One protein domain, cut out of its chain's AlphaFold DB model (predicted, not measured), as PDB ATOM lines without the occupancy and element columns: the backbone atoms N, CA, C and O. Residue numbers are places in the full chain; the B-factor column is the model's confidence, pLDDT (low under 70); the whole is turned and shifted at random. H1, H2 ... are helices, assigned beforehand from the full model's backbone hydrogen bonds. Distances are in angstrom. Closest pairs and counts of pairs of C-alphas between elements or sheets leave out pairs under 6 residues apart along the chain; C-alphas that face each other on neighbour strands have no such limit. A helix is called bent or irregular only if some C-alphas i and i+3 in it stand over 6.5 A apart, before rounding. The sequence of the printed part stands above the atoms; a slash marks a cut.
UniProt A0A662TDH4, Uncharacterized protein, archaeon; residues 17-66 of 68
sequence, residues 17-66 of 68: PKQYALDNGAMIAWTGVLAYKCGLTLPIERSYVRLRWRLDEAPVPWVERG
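Overview. This is residues 17 to 66 of the 68 residues of an uncharacterized protein of archaeon (UniProt A0A662TDH4). A single helix of 13 residues, H2, is extended by a short arm with the small helix H1 at one end, while from its other end a wide open loop swings out and folds back. The loop brings a second small helix, H3, onto residues 34 to 37 of H2, and its residues 42 to 58 stick out with no other part beside them, as residues 17 to 30 do at the arm. The printed part has 50 residues, with three named helices in the order H1, H2, H3 and no named strand. The class is all helix, though under half of the residues, 21 of 50, are in named elements. The whole is loose, with a radius of gyration of the C-alphas of 12.6 A and spans of 34 by 30 by 21 A.

Arrangement. From the first printed residue, Pro 17, the backbone enters H1, residues 18 to 21, which touches no helix. A tight link of 3 residues joins it to H2, residues 25 to 37. H1 and H2 are close but not clearly touching, with 2 pairs of C-alphas within 8 A; the closest C-alphas are those of Tyr 20 and Ala 26, 7.3 A apart. The centres of these two helices are 16.0 A apart. Residues 17 to 30 stand free, of which 18 to 21 belong to H1 and 25 to 30 belong to H2. After H2 comes a long link of 23 residues to H3, residues 61 to 64. H2 touches H3 with residues 34 to 37 alone, through 4 pairs of C-alphas within 8 A. The closest C-alphas of this pair are those of Leu 34 and Trp 62, 6.1 A apart, while the two centres are 13.0 A apart. H1 and H3 are apart. In H2 every pair of O of residue i and N of residue i+4 is within hydrogen-bond range; H1 and H3, with 4 residues each, are too short for such a pair, and each has 1 pair of O of residue i and N of residue i+3, which is within range.

Along the chain. H1 runs from Lys 18, with its C-alpha at (154.786, 194.140, 177.396), to Ala 21. H2 runs from Gly 25 to Lys 37 and measures 18.4 A from first to last C-alpha; its C-alpha 25 is at (167.912, 197.978, 178.164) and its C-alpha 37 at (179.831, 184.494, 174.575). Residues 38 to 60 hold no named element, though residues 44 to 46 and 55 to 57 are short helical runs. H3 runs from Pro 61 to Glu 64, where the C-alpha is at (176.246, 180.610, 163.192). No helix is bent or irregular.

Size, cuts and confidence. The two C-alphas farthest apart in the domain are those of Pro 17 and Glu 45, at 36.1 A. The first and last printed C-alphas, those of Pro 17 and Gly 66, are 25.1 A apart. The printed part has no cut and runs from residue 17 to residue 66 of a full chain of 68 residues. The link from H2 to H3 is the long one; the C-alphas of its residues 38 to 60 lie 8 to 18 A from the mean of all C-alphas, and residues 42 to 58 stand free. The mean pLDDT of the printed part is 95.4, and no printed residue is under 70; the mean is 96 in H1, 97 in H2 and 93 in H3.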
ATOM      1  N   PRO A  17     156.362 189.555 176.944       97.69
ATOM      2  CA  PRO A  17     155.736 190.437 177.927       97.69
ATOM      3  C   PRO A  17     155.884 191.916 177.549       97.69
ATOM      4  O   PRO A  17     156.924 192.333 177.042       97.69
ATOM      5  N   LYS A  18     154.865 192.735 177.846       95.94
ATOM      6  CA  LYS A  18     154.786 194.140 177.396       95.94
ATOM      7  C   LYS A  18     156.021 194.976 177.756       95.94
ATOM      8  O   LYS A  18     156.447 195.804 176.962       95.94
ATOM      9  N   GLN A  19     156.612 194.731 178.924       96.06
ATOM     10  CA  GLN A  19     157.824 195.412 179.396       96.06
ATOM     11  C   GLN A  19     159.072 195.163 178.532       96.06
ATOM     12  O   GLN A  19     160.011 195.947 178.591       96.06
ATOM     13  N   TYR A  20     159.078 194.095 177.727       97.19
ATOM     14  CA  TYR A  20     160.163 193.756 176.803       97.19
ATOM     15  C   TYR A  20     159.817 194.044 175.335       97.19
ATOM     16  O   TYR A  20     160.655 193.832 174.466       97.19
ATOM     17  N   ALA A  21     158.591 194.495 175.049       96.56
ATOM     18  CA  ALA A  21     158.113 194.727 173.684       96.56
ATOM     19  C   ALA A  21     158.497 196.109 173.124       96.56
ATOM     20  O   ALA A  21     158.523 196.288 171.911       96.56
ATOM     21  N   LEU A  22     158.743 197.083 174.003       96.25
ATOM     22  CA  LEU A  22     159.180 198.440 173.651       96.25
ATOM     23  C   LEU A  22     160.690 198.581 173.846       96.25
ATOM     24  O   LEU A  22     161.323 197.680 174.386       96.25
ATOM     25  N   ASP A  23     161.253 199.730 173.477       97.50
ATOM     26  CA  ASP A  23     162.669 200.022 173.695       97.50
ATOM     27  C   ASP A  23     163.048 199.862 175.169       97.50
ATOM     28  O   ASP A  23     162.516 200.528 176.060       97.50
ATOM     29  N   ASN A  24     163.972 198.939 175.432       97.69
ATOM     30  CA  ASN A  24     164.397 198.607 176.781       97.69
ATOM     31  C   ASN A  24     165.882 198.224 176.819       97.69
ATOM     32  O   ASN A  24     166.465 197.788 175.830       97.69
ATOM     33  N   GLY A  25     166.509 198.362 177.987       98.25
ATOM     34  CA  GLY A  25     167.912 197.978 178.164       98.25
ATOM     35  C   GLY A  25     168.141 196.462 178.149       98.25
ATOM     36  O   GLY A  25     169.249 196.022 177.853       98.25
ATOM     37  N   ALA A  26     167.113 195.652 178.429       98.06
ATOM     38  CA  ALA A  26     167.255 194.201 178.519       98.06
ATOM     39  C   ALA A  26     167.536 193.560 177.152       98.06
ATOM     40  O   ALA A  26     168.406 192.697 177.068       98.06
ATOM     41  N   MET A  27     166.893 194.015 176.069       97.44
ATOM     42  CA  MET A  27     167.177 193.515 174.714       97.44
ATOM     43  C   MET A  27     168.606 193.856 174.253       97.44
ATOM     44  O   MET A  27     169.261 193.036 173.608       97.44
ATOM     45  N   ILE A  28     169.120 195.029 174.647       97.62
ATOM     46  CA  ILE A  28     170.497 195.451 174.351       97.62
ATOM     47  C   ILE A  28     171.488 194.600 175.149       97.62
ATOM     48  O   ILE A  28     172.416 194.027 174.578       97.62
ATOM     49  N   ALA A  29     171.261 194.465 176.459       98.19
ATOM     50  CA  ALA A  29     172.116 193.681 177.342       98.19
ATOM     51  C   ALA A  29     172.147 192.200 176.940       98.19
ATOM     52  O   ALA A  29     173.226 191.618 176.845       98.19
ATOM     53  N   TRP A  30     170.990 191.598 176.650       96.94
ATOM     54  CA  TRP A  30     170.908 190.195 176.252       96.94
ATOM     55  C   TRP A  30     171.663 189.938 174.949       96.94
ATOM     56  O   TRP A  30     172.530 189.070 174.917       96.94
ATOM     57  N   THR A  31     171.429 190.749 173.914       95.94
ATOM     58  CA  THR A  31     172.162 190.639 172.640       95.94
ATOM     59  C   THR A  31     173.673 190.800 172.848       95.94
ATOM     60  O   THR A  31     174.461 190.044 172.281       95.94
ATOM     61  N   GLY A  32     174.089 191.718 173.730       96.19
ATOM     62  CA  GLY A  32     175.490 191.882 174.126       96.19
ATOM     63  C   GLY A  32     176.083 190.640 174.801       96.19
ATOM     64  O   GLY A  32     177.204 190.252 174.481       96.19
ATOM     65  N   VAL A  33     175.333 189.966 175.679       96.62
ATOM     66  CA  VAL A  33     175.761 188.695 176.295       96.62
ATOM     67  C   VAL A  33     175.951 187.606 175.235       96.62
ATOM     68  O   VAL A  33     176.932 186.864 175.303       96.62
ATOM     69  N   LEU A  34     175.058 187.512 174.245       96.19
ATOM     70  CA  LEU A  34     175.175 186.531 173.155       96.19
ATOM     71  C   LEU A  34     176.403 186.781 172.283       96.19
ATOM     72  O   LEU A  34     177.170 185.856 172.009       96.19
ATOM     73  N   ALA A  35     176.618 188.040 171.907       95.62
ATOM     74  CA  ALA A  35     177.811 188.487 171.204       95.62
ATOM     75  C   ALA A  35     179.087 188.136 171.988       95.62
ATOM     76  O   ALA A  35     179.989 187.482 171.458       95.62
ATOM     77  N   TYR A  36     179.134 188.506 173.270       96.00
ATOM     78  CA  TYR A  36     180.299 188.304 174.127       96.00
ATOM     79  C   TYR A  36     180.644 186.824 174.315       96.00
ATOM     80  O   TYR A  36     181.810 186.447 174.205       96.00
ATOM     81  N   LYS A  37     179.638 185.956 174.503       95.06
ATOM     82  CA  LYS A  37     179.831 184.494 174.575       95.06
ATOM     83  C   LYS A  37     180.448 183.904 173.301       95.06
ATOM     84  O   LYS A  37     181.099 182.867 173.371       95.06
ATOM     85  N   CYS A  38     180.282 184.565 172.156       95.88
ATOM     86  CA  CYS A  38     180.918 184.183 170.893       95.88
ATOM     87  C   CYS A  38     182.309 184.809 170.685       95.88
ATOM     88  O   CYS A  38     182.921 184.583 169.641       95.88
ATOM     89  N   GLY A  39     182.803 185.599 171.643       95.00
ATOM     90  CA  GLY A  39     184.061 186.341 171.542       95.00
ATOM     91  C   GLY A  39     183.955 187.663 170.777       95.00
ATOM     92  O   GLY A  39     184.982 188.254 170.451       95.00
ATOM     93  N   LEU A  40     182.743 188.146 170.474       95.38
ATOM     94  CA  LEU A  40     182.569 189.441 169.822       95.38
ATOM     95  C   LEU A  40     182.713 190.565 170.859       95.38
ATOM     96  O   LEU A  40     181.836 190.778 171.695       95.38
ATOM     97  N   THR A  41     183.823 191.293 170.782       95.81
ATOM     98  CA  THR A  41     184.147 192.441 171.644       95.81
ATOM     99  C   THR A  41     184.499 193.667 170.807       95.81
ATOM    100  O   THR A  41     185.051 193.524 169.715       95.81
ATOM    101  N   LEU A  42     184.239 194.870 171.325       94.69
ATOM    102  CA  LEU A  42     184.541 196.131 170.645       94.69
ATOM    103  C   LEU A  42     185.473 196.996 171.511       94.69
ATOM    104  O   LEU A  42     185.090 197.337 172.629       94.69
ATOM    105  N   PRO A  43     186.672 197.363 171.022       97.00
ATOM    106  CA  PRO A  43     187.519 198.352 171.685       97.00
ATOM    107  C   PRO A  43     186.815 199.707 171.802       97.00
ATOM    108  O   PRO A  43     186.065 200.093 170.900       97.00
ATOM    109  N   ILE A  44     187.087 200.452 172.875       96.31
ATOM    110  CA  ILE A  44     186.465 201.763 173.139       96.31
ATOM    111  C   ILE A  44     186.801 202.754 172.019       96.31
ATOM    112  O   ILE A  44     185.952 203.509 171.552       96.31
ATOM    113  N   GLU A  45     188.017 202.687 171.487       97.88
ATOM    114  CA  GLU A  45     188.479 203.530 170.383       97.88
ATOM    115  C   GLU A  45     187.750 203.215 169.071       97.88
ATOM    116  O   GLU A  45     187.947 203.904 168.083       97.88
ATOM    117  N   ARG A  46     186.931 202.158 169.027       95.94
ATOM    118  CA  ARG A  46     186.094 201.789 167.880       95.94
ATOM    119  C   ARG A  46     184.599 201.832 168.207       95.94
ATOM    120  O   ARG A  46     183.788 201.558 167.323       95.94
ATOM    121  N   SER A  47     184.211 202.189 169.436       95.19
ATOM    122  CA  SER A  47     182.819 202.193 169.906       95.19
ATOM    123  C   SER A  47     182.068 203.478 169.547       95.19
ATOM    124  O   SER A  47     181.449 204.120 170.394       95.19
ATOM    125  N   TYR A  48     182.140 203.873 168.277       96.75
ATOM    126  CA  TYR A  48     181.450 205.055 167.771       96.75
ATOM    127  C   TYR A  48     179.968 204.777 167.508       96.75
ATOM    128  O   TYR A  48     179.572 203.667 167.146       96.75
ATOM    129  N   VAL A  49     179.142 205.817 167.618       96.50
ATOM    130  CA  VAL A  49     177.722 205.734 167.265       96.50
ATOM    131  C   VAL A  49     177.569 205.547 165.754       96.50
ATOM    132  O   VAL A  49     178.079 206.337 164.959       96.50
ATOM    133  N   ARG A  50     176.801 204.533 165.348       94.75
ATOM    134  CA  ARG A  50     176.429 204.281 163.949       94.75
ATOM    135  C   ARG A  50     174.984 204.716 163.699       94.75
ATOM    136  O   ARG A  50     174.064 203.918 163.822       94.75
ATOM    137  N   LEU A  51     174.782 205.977 163.309       97.00
ATOM    138  CA  LEU A  51     173.443 206.560 163.089       97.00
ATOM    139  C   LEU A  51     172.606 205.844 162.014       97.00
ATOM    140  O   LEU A  51     171.382 205.905 162.045       97.00
ATOM    141  N   ARG A  52     173.259 205.195 161.043       96.62
ATOM    142  CA  ARG A  52     172.618 204.464 159.937       96.62
ATOM    143  C   ARG A  52     173.071 203.006 159.902       96.62
ATOM    144  O   ARG A  52     173.466 202.502 158.855       96.62
ATOM    145  N   TRP A  53     173.107 202.353 161.062       95.44
ATOM    146  CA  TRP A  53     173.492 200.947 161.138       95.44
ATOM    147  C   TRP A  53     172.444 200.071 160.446       95.44
ATOM    148  O   TRP A  53     171.279 200.056 160.842       95.44
ATOM    149  N   ARG A  54     172.852 199.367 159.389       96.38
ATOM    150  CA  ARG A  54     171.969 198.462 158.658       96.38
ATOM    151  C   ARG A  54     171.883 197.098 159.336       96.38
ATOM    152  O   ARG A  54     172.860 196.619 159.908       96.38
ATOM    153  N   LEU A  55     170.718 196.460 159.219       93.81
ATOM    154  CA  LEU A  55     170.446 195.147 159.811       93.81
ATOM    155  C   LEU A  55     171.325 194.038 159.215       93.81
ATOM    156  O   LEU A  55     171.800 193.183 159.951       93.81
ATOM    157  N   ASP A  56     171.587 194.080 157.909       94.88
ATOM    158  CA  ASP A  56     172.414 193.098 157.196       94.88
ATOM    159  C   ASP A  56     173.922 193.247 157.459       94.88
ATOM    160  O   ASP A  56     174.706 192.374 157.104       94.88
ATOM    161  N   GLU A  57     174.336 194.329 158.122       94.50
ATOM    162  CA  GLU A  57     175.721 194.560 158.550       94.50
ATOM    163  C   GLU A  57     175.960 194.168 160.018       94.50
ATOM    164  O   GLU A  57     177.076 194.312 160.526       94.50
ATOM    165  N   ALA A  58     174.915 193.767 160.749       91.94
ATOM    166  CA  ALA A  58     175.026 193.389 162.150       91.94
ATOM    167  C   ALA A  58     175.504 191.928 162.274       91.94
ATOM    168  O   ALA A  58     174.848 191.026 161.753       91.94
ATOM    169  N   PRO A  59     176.624 191.660 162.969       92.38
ATOM    170  CA  PRO A  59     177.100 190.294 163.157       92.38
ATOM    171  C   PRO A  59     176.160 189.513 164.088       92.38
ATOM    172  O   PRO A  59     175.780 190.008 165.150       92.38
ATOM    173  N   VAL A  60     175.843 188.269 163.720       94.50
ATOM    174  CA  VAL A  60     174.982 187.350 164.494       94.50
ATOM    175  C   VAL A  60     175.677 186.006 164.791       94.50
ATOM    176  O   VAL A  60     175.121 184.936 164.534       94.50
ATOM    177  N   PRO A  61     176.896 186.013 165.369       93.94
ATOM    178  CA  PRO A  61     177.722 184.809 165.511       93.94
ATOM    179  C   PRO A  61     177.103 183.727 166.408       93.94
ATOM    180  O   PRO A  61     177.476 182.562 166.310       93.94
ATOM    181  N   TRP A  62     176.153 184.080 167.281       95.06
ATOM    182  CA  TRP A  62     175.443 183.110 168.123       95.06
ATOM    183  C   TRP A  62     174.492 182.210 167.326       95.06
ATOM    184  O   TRP A  62     174.240 181.089 167.762       95.06
ATOM    185  N   VAL A  63     174.005 182.670 166.166       93.38
ATOM    186  CA  VAL A  63     173.225 181.849 165.226       93.38
ATOM    187  C   VAL A  63     174.155 180.888 164.489       93.38
ATOM    188  O   VAL A  63     173.913 179.687 164.470       93.38
ATOM    189  N   GLU A  64     175.262 181.399 163.950       89.31
ATOM    190  CA  GLU A  64     176.246 180.610 163.192       89.31
ATOM    191  C   GLU A  64     176.893 179.502 164.032       89.31
ATOM    192  O   GLU A  64     177.195 178.423 163.526       89.31
ATOM    193  N   ARG A  65     177.104 179.762 165.328       88.62
ATOM    194  CA  ARG A  65     177.714 178.813 166.271       88.62
ATOM    195  C   ARG A  65     176.711 177.895 166.969       88.62
ATOM    196  O   ARG A  65     177.148 177.050 167.743       88.62
ATOM    197  N   GLY A  66     175.407 178.076 166.745       83.94
ATOM    198  CA  GLY A  66     174.371 177.270 167.393       83.94
ATOM    199  C   GLY A  66     174.408 177.360 168.921       83.94
ATOM    200  O   GLY A  66     174.318 176.344 169.601       83.94
TER     201      GLY A  66